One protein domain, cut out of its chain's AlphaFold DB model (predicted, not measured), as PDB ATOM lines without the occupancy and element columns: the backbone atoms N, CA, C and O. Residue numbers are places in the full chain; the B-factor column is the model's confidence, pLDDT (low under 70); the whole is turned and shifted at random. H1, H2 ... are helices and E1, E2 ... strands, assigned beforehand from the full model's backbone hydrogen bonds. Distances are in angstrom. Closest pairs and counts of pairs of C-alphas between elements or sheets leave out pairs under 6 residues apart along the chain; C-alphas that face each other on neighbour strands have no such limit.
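Overview. This is residues 17 to 85 of the 173 residues of an uncharacterized protein of Gammaproteobacteria bacterium (UniProt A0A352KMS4). A two-stranded hairpin, E1 and E2, makes one end of a long, loosely built row; next to it two antiparallel helices, H4 and H2, lie side by side, and H1 makes the far end, with its residues 17 to 24 sticking out. The small helices H3 and H5 lie near opposite ends of the H2 and H4 pair. The printed part has 69 residues, with five named helices and two named strands in the order H1, H2, H3, E1, E2, H4, H5; the class is mixed, helices and strands. The whole is loose, with a radius of gyration of the C-alphas of 14.2 A, and elongated, spanning 46 by 26 by 16 A.

Along the chain. Strand E1, residues 50 to 55, is 15.9 A long and begins with C-alpha 50 at (15.095, -39.103, 44.017). E2, residues 58 to 64, is 17.2 A long. H4, residues 70 to 79, is 14.3 A long, and H2, residues 31 to 38, is 10.3 A long. H1, residues 17 to 28, is 16.7 A long and begins with C-alpha 17 at (1.718, -64.126, 31.096). H3 holds residues 41 to 46, 8.6 A, and H5 residues 82 to 85, 5.8 A, ending with C-alpha 85 at (17.285, -51.696, 56.663).

Arrangement. E1 and E2 are a hairpin of antiparallel neighbours, with 149 degrees between their directions; N 53 and O 60 are 2.9 A apart and N 62 and O 51 2.8 A, both within hydrogen-bond range. The closest C-alphas of E1 and H4, those of Glu 51 and Val 73, are 5.7 A apart; for E2 and H4 they are those of His 63 and Val 73, 6.6 A. H4 touches H2, closest at the C-alphas of Ile 78 and Thr 32, 5.6 A, at a shallow tilt of 22 degrees, opposite ways. H3 is close to H4 but not clearly touching, with the C-alphas of Glu 41 and Trp 70 closest at 6.3 A, and about perpendicular to it at 88 degrees. H5 is close to H2 but not clearly touching, with the C-alphas of Gly 82 and Asp 31 closest at 6.2 A. H1 is close to H2 but not clearly touching, with the C-alphas of Ile 25 and Phe 34 closest at 7.7 A, at a steep tilt of 42 degrees, opposite ways. H1 and H4 are apart. In H1, H2, H3 and H4 every O i to N i+4 pair is within hydrogen-bond range; H5 is too short for such a pair.

Size, cuts and confidence. The two C-alphas farthest apart, those of Glu 17 and Gly 56, are 48.6 A from each other. The printed part has no cut, and its six links are tight. The mean pLDDT of the printed part is 90.1, and no printed residue is under 70.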
ATOM      1  N   GLU A  17       0.263 -63.925  31.169       91.12
ATOM      2  CA  GLU A  17       1.718 -64.126  31.096       91.12
ATOM      3  C   GLU A  17       2.492 -63.172  32.025       91.12
ATOM      4  O   GLU A  17       3.464 -63.568  32.675       91.12
ATOM      5  N   ALA A  18       2.054 -61.912  32.136       89.12
ATOM      6  CA  ALA A  18       2.661 -60.944  33.047       89.12
ATOM      7  C   ALA A  18       2.433 -61.333  34.516       89.12
ATOM      8  O   ALA A  18       3.339 -61.194  35.338       89.12
ATOM      9  N   LEU A  19       1.249 -61.855  34.848       92.31
ATOM     10  CA  LEU A  19       0.946 -62.360  36.188       92.31
ATOM     11  C   LEU A  19       1.773 -63.602  36.532       92.31
ATOM     12  O   LEU A  19       2.339 -63.665  37.621       92.31
ATOM     13  N   GLU A  20       1.896 -64.561  35.614       94.69
ATOM     14  CA  GLU A  20       2.745 -65.747  35.796       94.69
ATOM     15  C   GLU A  20       4.209 -65.356  36.028       94.69
ATOM     16  O   GLU A  20       4.850 -65.843  36.962       94.69
ATOM     17  N   THR A  21       4.711 -64.400  35.243       92.38
ATOM     18  CA  THR A  21       6.064 -63.854  35.410       92.38
ATOM     19  C   THR A  21       6.231 -63.186  36.775       92.38
ATOM     20  O   THR A  21       7.211 -63.443  37.476       92.38
ATOM     21  N   LEU A  22       5.262 -62.365  37.194       91.69
ATOM     22  CA  LEU A  22       5.278 -61.708  38.499       91.69
ATOM     23  C   LEU A  22       5.324 -62.728  39.644       91.69
ATOM     24  O   LEU A  22       6.086 -62.544  40.593       91.69
ATOM     25  N   TYR A  23       4.540 -63.806  39.569       94.12
ATOM     26  CA  TYR A  23       4.548 -64.850  40.594       94.12
ATOM     27  C   TYR A  23       5.872 -65.614  40.633       94.12
ATOM     28  O   TYR A  23       6.421 -65.795  41.718       94.12
ATOM     29  N   SER A  24       6.430 -65.968  39.474       94.50
ATOM     30  CA  SER A  24       7.739 -66.628  39.395       94.50
ATOM     31  C   SER A  24       8.862 -65.767  39.991       94.50
ATOM     32  O   SER A  24       9.718 -66.258  40.731       94.50
ATOM     33  N   ILE A  25       8.833 -64.457  39.734       95.31
ATOM     34  CA  ILE A  25       9.785 -63.508  40.321       95.31
ATOM     35  C   ILE A  25       9.617 -63.444  41.843       95.31
ATOM     36  O   ILE A  25      10.608 -63.512  42.562       95.31
ATOM     37  N   ARG A  26       8.384 -63.355  42.356       92.25
ATOM     38  CA  ARG A  26       8.119 -63.300  43.807       92.25
ATOM     39  C   ARG A  26       8.524 -64.570  44.551       92.25
ATOM     40  O   ARG A  26       8.815 -64.498  45.739       92.25
ATOM     41  N   GLU A  27       8.505 -65.715  43.878       94.69
ATOM     42  CA  GLU A  27       8.947 -66.986  44.452       94.69
ATOM     43  C   GLU A  27      10.480 -67.086  44.527       94.69
ATOM     44  O   GLU A  27      11.016 -67.707  45.444       94.69
ATOM     45  N   SER A  28      11.194 -66.463  43.585       93.88
ATOM     46  CA  SER A  28      12.644 -66.635  43.423       93.88
ATOM     47  C   SER A  28      13.497 -65.475  43.948       93.88
ATOM     48  O   SER A  28      14.614 -65.701  44.417       93.88
ATOM     49  N   GLU A  29      13.003 -64.241  43.885       92.75
ATOM     50  CA  GLU A  29      13.770 -63.025  44.164       92.75
ATOM     51  C   GLU A  29      13.411 -62.427  45.536       92.75
ATOM     52  O   GLU A  29      12.258 -62.424  45.963       92.75
ATOM     53  N   ARG A  30      14.411 -61.860  46.224       90.19
ATOM     54  CA  ARG A  30      14.196 -60.993  47.397       90.19
ATOM     55  C   ARG A  30      14.055 -59.543  46.938       90.19
ATOM     56  O   ARG A  30      14.532 -59.194  45.863       90.19
ATOM     57  N   ASP A  31      13.506 -58.668  47.779       90.31
ATOM     58  CA  ASP A  31      13.298 -57.245  47.448       90.31
ATOM     59  C   ASP A  31      14.551 -56.570  46.855       90.31
ATOM     60  O   ASP A  31      14.483 -55.832  45.872       90.31
ATOM     61  N   THR A  32      15.726 -56.866  47.417       91.25
ATOM     62  CA  THR A  32      17.006 -56.289  46.985       91.25
ATOM     63  C   THR A  32      17.430 -56.763  45.597       91.25
ATOM     64  O   THR A  32      17.895 -55.954  44.788       91.25
ATOM     65  N   SER A  33      17.270 -58.053  45.293       91.81
ATOM     66  CA  SER A  33      17.610 -58.615  43.985       91.81
ATOM     67  C   SER A  33      16.572 -58.234  42.930       91.81
ATOM     68  O   SER A  33      16.952 -57.882  41.812       91.81
ATOM     69  N   PHE A  34      15.294 -58.159  43.316       92.88
ATOM     70  CA  PHE A  34      14.212 -57.646  42.482       92.88
ATOM     71  C   PHE A  34      14.503 -56.223  41.997       92.88
ATOM     72  O   PHE A  34      14.553 -55.976  40.794       92.88
ATOM     73  N   ILE A  35      14.779 -55.292  42.915       92.69
ATOM     74  CA  ILE A  35      15.088 -53.901  42.558       92.69
ATOM     75  C   ILE A  35      16.355 -53.836  41.708       92.69
ATOM     76  O   ILE A  35      16.387 -53.155  40.683       92.69
ATOM     77  N   ARG A  36      17.399 -54.585  42.075       91.56
ATOM     78  CA  ARG A  36      18.646 -54.609  41.303       91.56
ATOM     79  C   ARG A  36      18.415 -55.034  39.851       91.56
ATOM     80  O   ARG A  36      18.997 -54.422  38.957       91.56
ATOM     81  N   ARG A  37      17.564 -56.033  39.620       92.56
ATOM     82  CA  ARG A  37      17.337 -56.634  38.302       92.56
ATOM     83  C   ARG A  37      16.271 -55.927  37.466       92.56
ATOM     84  O   ARG A  37      16.476 -55.769  36.268       92.56
ATOM     85  N   PHE A  38      15.160 -55.517  38.075       93.12
ATOM     86  CA  PHE A  38      13.957 -55.079  37.353       93.12
ATOM     87  C   PHE A  38      13.688 -53.574  37.426       93.12
ATOM     88  O   PHE A  38      12.980 -53.057  36.565       93.12
ATOM     89  N   LEU A  39      14.260 -52.844  38.391       93.56
ATOM     90  CA  LEU A  39      14.152 -51.383  38.412       93.56
ATOM     91  C   LEU A  39      15.145 -50.786  37.403       93.56
ATOM     92  O   LEU A  39      16.327 -50.619  37.713       93.56
ATOM     93  N   SER A  40      14.683 -50.538  36.177       93.38
ATOM     94  CA  SER A  40      15.480 -49.925  35.108       93.38
ATOM     95  C   SER A  40      15.580 -48.406  35.262       93.38
ATOM     96  O   SER A  40      14.755 -47.785  35.930       93.38
ATOM     97  N   GLU A  41      16.571 -47.806  34.601       92.69
ATOM     98  CA  GLU A  41      16.730 -46.349  34.526       92.69
ATOM     99  C   GLU A  41      15.456 -45.663  34.004       92.69
ATOM    100  O   GLU A  41      14.945 -44.747  34.647       92.69
ATOM    101  N   ASP A  42      14.883 -46.157  32.901       92.50
ATOM    102  CA  ASP A  42      13.659 -45.600  32.309       92.50
ATOM    103  C   ASP A  42      12.485 -45.594  33.295       92.50
ATOM    104  O   ASP A  42      11.736 -44.620  33.387       92.50
ATOM    105  N   LEU A  43      12.343 -46.669  34.078       92.50
ATOM    106  CA  LEU A  43      11.312 -46.770  35.103       92.50
ATOM    107  C   LEU A  43      11.559 -45.772  36.235       92.50
ATOM    108  O   LEU A  43      10.631 -45.066  36.628       92.50
ATOM    109  N   MET A  44      12.797 -45.664  36.724       93.62
ATOM    110  CA  MET A  44      13.163 -44.697  37.766       93.62
ATOM    111  C   MET A  44      12.888 -43.256  37.336       93.62
ATOM    112  O   MET A  44      12.374 -42.472  38.133       93.62
ATOM    113  N   ARG A  45      13.167 -42.936  36.068       91.06
ATOM    114  CA  ARG A  45      12.863 -41.641  35.448       91.06
ATOM    115  C   ARG A  45      11.366 -41.398  35.340       91.06
ATOM    116  O   ARG A  45      10.895 -40.346  35.740       91.06
ATOM    117  N   SER A  46      10.609 -42.381  34.853       91.62
ATOM    118  CA  SER A  46       9.149 -42.265  34.710       91.62
ATOM    119  C   SER A  46       8.411 -42.108  36.045       91.62
ATOM    120  O   SER A  46       7.295 -41.592  36.081       91.62
ATOM    121  N   MET A  47       9.023 -42.576  37.138       90.94
ATOM    122  CA  MET A  47       8.485 -42.498  38.496       90.94
ATOM    123  C   MET A  47       9.020 -41.303  39.294       90.94
ATOM    124  O   MET A  47       8.645 -41.163  40.457       90.94
ATOM    125  N   ASP A  48       9.889 -40.473  38.706       90.19
ATOM    126  CA  ASP A  48      10.532 -39.332  39.364       90.19
ATOM    127  C   ASP A  48      11.207 -39.710  40.703       90.19
ATOM    128  O   ASP A  48      11.045 -39.029  41.715       90.19
ATOM    129  N   ILE A  49      11.959 -40.819  40.744       92.19
ATOM    130  CA  ILE A  49      12.641 -41.256  41.976       92.19
ATOM    131  C   ILE A  49      13.831 -40.333  42.281       92.19
ATOM    132  O   ILE A  49      14.644 -40.030  41.402       92.19
ATOM    133  N   PHE A  50      13.985 -39.932  43.545       92.56
ATOM    134  CA  PHE A  50      15.095 -39.103  44.017       92.56
ATOM    135  C   PHE A  50      15.588 -39.521  45.412       92.56
ATOM    136  O   PHE A  50      14.846 -40.076  46.222       92.56
ATOM    137  N   GLU A  51      16.853 -39.218  45.702       91.38
ATOM    138  CA  GLU A  51      17.452 -39.294  47.035       91.38
ATOM    139  C   GLU A  51      17.338 -37.923  47.715       91.38
ATOM    140  O   GLU A  51      17.624 -36.890  47.104       91.38
ATOM    141  N   TYR A  52      16.975 -37.897  48.996       90.81
ATOM    142  CA  TYR A  52      16.980 -36.682  49.806       90.81
ATOM    143  C   TYR A  52      17.815 -36.862  51.074       90.81
ATOM    144  O   TYR A  52      17.991 -37.970  51.579       90.81
ATOM    145  N   GLU A  53      18.300 -35.749  51.610       87.25
ATOM    146  CA  GLU A  53      19.025 -35.685  52.875       87.25
ATOM    147  C   GLU A  53      18.460 -34.579  53.772       87.25
ATOM    148  O   GLU A  53      17.891 -33.591  53.298       87.25
ATOM    149  N   GLN A  54      18.609 -34.738  55.086       83.25
ATOM    150  CA  GLN A  54      18.237 -33.703  56.046       83.25
ATOM    151  C   GLN A  54      19.424 -32.749  56.254       83.25
ATOM    152  O   GLN A  54      20.515 -33.175  56.629       83.25
ATOM    153  N   LYS A  55      19.220 -31.449  56.018       83.38
ATOM    154  CA  LYS A  55      20.171 -30.373  56.339       83.38
ATOM    155  C   LYS A  55      19.532 -29.422  57.342       83.38
ATOM    156  O   LYS A  55      18.777 -28.523  56.964       83.38
ATOM    157  N   GLY A  56      19.846 -29.628  58.623       83.69
ATOM    158  CA  GLY A  56      19.151 -28.956  59.722       83.69
ATOM    159  C   GLY A  56      17.657 -29.277  59.666       83.69
ATOM    160  O   GLY A  56      17.285 -30.433  59.497       83.69
ATOM    161  N   ASP A  57      16.815 -28.247  59.693       85.31
ATOM    162  CA  ASP A  57      15.353 -28.407  59.662       85.31
ATOM    163  C   ASP A  57      14.765 -28.596  58.250       85.31
ATOM    164  O   ASP A  57      13.547 -28.637  58.082       85.31
ATOM    165  N   LYS A  58      15.599 -28.668  57.203       83.31
ATOM    166  CA  LYS A  58      15.137 -28.767  55.808       83.31
ATOM    167  C   LYS A  58      15.517 -30.105  55.189       83.31
ATOM    168  O   LYS A  58      16.644 -30.568  55.338       83.31
ATOM    169  N   GLN A  59      14.599 -30.688  54.425       85.00
ATOM    170  CA  GLN A  59      14.906 -31.787  53.511       85.00
ATOM    171  C   GLN A  59      15.370 -31.206  52.176       85.00
ATOM    172  O   GLN A  59      14.716 -30.330  51.609       85.00
ATOM    173  N   VAL A  60      16.519 -31.668  51.694       88.56
ATOM    174  CA  VAL A  60      17.126 -31.224  50.439       88.56
ATOM    175  C   VAL A  60      17.263 -32.430  49.523       88.56
ATOM    176  O   VAL A  60      17.741 -33.479  49.947       88.56
ATOM    177  N   ILE A  61      16.839 -32.283  48.267       89.00
ATOM    178  CA  ILE A  61      17.065 -33.300  47.236       89.00
ATOM    179  C   ILE A  61      18.564 -33.343  46.948       89.00
ATOM    180  O   ILE A  61      19.168 -32.314  46.640       89.00
ATOM    181  N   LYS A  62      19.156 -34.525  47.084       86.69
ATOM    182  CA  LYS A  62      20.585 -34.758  46.891       86.69
ATOM    183  C   LYS A  62      20.872 -35.220  45.467       86.69
ATOM    184  O   LYS A  62      21.691 -34.609  44.793       86.69
ATOM    185  N   HIS A  63      20.147 -36.239  45.008       89.19
ATOM    186  CA  HIS A  63      20.249 -36.772  43.653       89.19
ATOM    187  C   HIS A  63      18.860 -37.035  43.083       89.19
ATOM    188  O   HIS A  63      17.944 -37.411  43.812       89.19
ATOM    189  N   VAL A  64      18.718 -36.872  41.774       88.88
ATOM    190  CA  VAL A  64      17.523 -37.252  41.013       88.88
ATOM    191  C   VAL A  64      17.928 -38.379  40.072       88.88
ATOM    192  O   VAL A  64      19.093 -38.460  39.697       88.88
ATOM    193  N   SER A  65      17.000 -39.257  39.697       86.88
ATOM    194  CA  SER A  65      17.271 -40.350  38.755       86.88
ATOM    195  C   SER A  65      17.469 -39.840  37.318       86.88
ATOM    196  O   SER A  65      16.684 -40.165  36.439       86.88
ATOM    197  N   ASP A  66      18.472 -38.999  37.075       86.75
ATOM    198  CA  ASP A  66      18.926 -38.602  35.741       86.75
ATOM    199  C   ASP A  66      19.970 -39.594  35.191       86.75
ATOM    200  O   ASP A  66      20.363 -40.544  35.871       86.75
ATOM    201  N   GLU A  67      20.436 -39.382  33.958       86.56
ATOM    202  CA  GLU A  67      21.406 -40.267  33.285       86.56
ATOM    203  C   GLU A  67      22.728 -40.425  34.059       86.56
ATOM    204  O   GLU A  67      23.451 -41.400  33.858       86.56
ATOM    205  N   GLN A  68      23.055 -39.482  34.947       86.88
ATOM    206  CA  GLN A  68      24.311 -39.472  35.697       86.88
ATOM    207  C   GLN A  68      24.172 -40.115  37.079       86.88
ATOM    208  O   GLN A  68      25.092 -40.804  37.511       86.88
ATOM    209  N   HIS A  69      23.038 -39.927  37.759       90.19
ATOM    210  CA  HIS A  69      22.870 -40.270  39.174       90.19
ATOM    211  C   HIS A  69      21.845 -41.383  39.435       90.19
ATOM    212  O   HIS A  69      21.637 -41.761  40.591       90.19
ATOM    213  N   TRP A  70      21.197 -41.955  38.411       91.75
ATOM    214  CA  TRP A  70      20.226 -43.041  38.619       91.75
ATOM    215  C   TRP A  70      20.828 -44.248  39.354       91.75
ATOM    216  O   TRP A  70      20.134 -44.889  40.147       91.75
ATOM    217  N   GLN A  71      22.114 -44.545  39.135       91.94
ATOM    218  CA  GLN A  71      22.813 -45.631  39.830       91.94
ATOM    219  C   GLN A  71      22.955 -45.333  41.323       91.94
ATOM    220  O   GLN A  71      22.631 -46.192  42.140       91.94
ATOM    221  N   ASP A  72      23.336 -44.106  41.680       91.94
ATOM    222  CA  ASP A  72      23.466 -43.680  43.076       91.94
ATOM    223  C   ASP A  72      22.117 -43.735  43.802       91.94
ATOM    224  O   ASP A  72      22.018 -44.261  44.915       91.94
ATOM    225  N   VAL A  73      21.049 -43.262  43.148       92.62
ATOM    226  CA  VAL A  73      19.683 -43.320  43.688       92.62
ATOM    227  C   VAL A  73      19.232 -44.772  43.873       92.62
ATOM    228  O   VAL A  73      18.652 -45.118  44.904       92.62
ATOM    229  N   LYS A  74      19.534 -45.654  42.913       93.31
ATOM    230  CA  LYS A  74      19.197 -47.081  42.989       93.31
ATOM    231  C   LYS A  74      19.962 -47.792  44.101       93.31
ATOM    232  O   LYS A  74      19.369 -48.566  44.852       93.31
ATOM    233  N   ASP A  75      21.253 -47.520  44.242       91.31
ATOM    234  CA  ASP A  75      22.085 -48.110  45.287       91.31
ATOM    235  C   ASP A  75      21.663 -47.630  46.677       91.31
ATOM    236  O   ASP A  75      21.601 -48.427  47.618       91.31
ATOM    237  N   MET A  76      21.304 -46.351  46.813       90.12
ATOM    238  CA  MET A  76      20.725 -45.813  48.043       90.12
ATOM    239  C   MET A  76      19.394 -46.494  48.376       90.12
ATOM    240  O   MET A  76      19.186 -46.908  49.520       90.12
ATOM    241  N   LEU A  77      18.519 -46.687  47.387       91.12
ATOM    242  CA  LEU A  77      17.251 -47.388  47.567       91.12
ATOM    243  C   LEU A  77      17.470 -48.836  48.039       91.12
ATOM    244  O   LEU A  77      16.867 -49.264  49.021       91.12
ATOM    245  N   ILE A  78      18.387 -49.572  47.401       91.25
ATOM    246  CA  ILE A  78      18.716 -50.961  47.762       91.25
ATOM    247  C   ILE A  78      19.260 -51.058  49.195       91.25
ATOM    248  O   ILE A  78      18.935 -52.010  49.907       91.25
ATOM    249  N   LYS A  79      20.063 -50.089  49.649       87.44
ATOM    250  CA  LYS A  79      20.564 -50.052  51.036       87.44
ATOM    251  C   LYS A  79      19.443 -49.879  52.065       87.44
ATOM    252  O   LYS A  79      19.594 -50.298  53.207       87.44
ATOM    253  N   ASN A  80      18.317 -49.283  51.686       86.12
ATOM    254  CA  ASN A  80      17.237 -48.943  52.614       86.12
ATOM    255  C   ASN A  80      16.044 -49.908  52.594       86.12
ATOM    256  O   ASN A  80      15.070 -49.661  53.300       86.12
ATOM    257  N   ILE A  81      16.106 -51.008  51.836       88.19
ATOM    258  CA  ILE A  81      14.973 -51.929  51.660       88.19
ATOM    259  C   ILE A  81      15.248 -53.315  52.239       88.19
ATOM    260  O   ILE A  81      16.362 -53.840  52.183       88.19
ATOM    261  N   GLY A  82      14.184 -53.926  52.766       84.12
ATOM    262  CA  GLY A  82      14.191 -55.291  53.275       84.12
ATOM    263  C   GLY A  82      15.166 -55.453  54.438       84.12
ATOM    264  O   GLY A  82      15.267 -54.588  55.309       84.12
ATOM    265  N   VAL A  83      15.924 -56.549  54.425       82.94
ATOM    266  CA  VAL A  83      16.905 -56.881  55.475       82.94
ATOM    267  C   VAL A  83      18.022 -55.842  55.576       82.94
ATOM    268  O   VAL A  83      18.521 -55.606  56.667       82.94
ATOM    269  N   ASN A  84      18.356 -55.147  54.483       84.38
ATOM    270  CA  ASN A  84      19.392 -54.112  54.511       84.38
ATOM    271  C   ASN A  84      18.998 -52.913  55.383       84.38
ATOM    272  O   ASN A  84      19.854 -52.108  55.720       84.38
ATOM    273  N   SER A  85      17.718 -52.746  55.731       81.31
ATOM    274  CA  SER A  85      17.285 -51.696  56.663       81.31
ATOM    275  C   SER A  85      17.591 -52.020  58.129       81.31
ATOM    276  O   SER A  85      17.562 -51.118  58.966       81.31
TER     277      SER A  85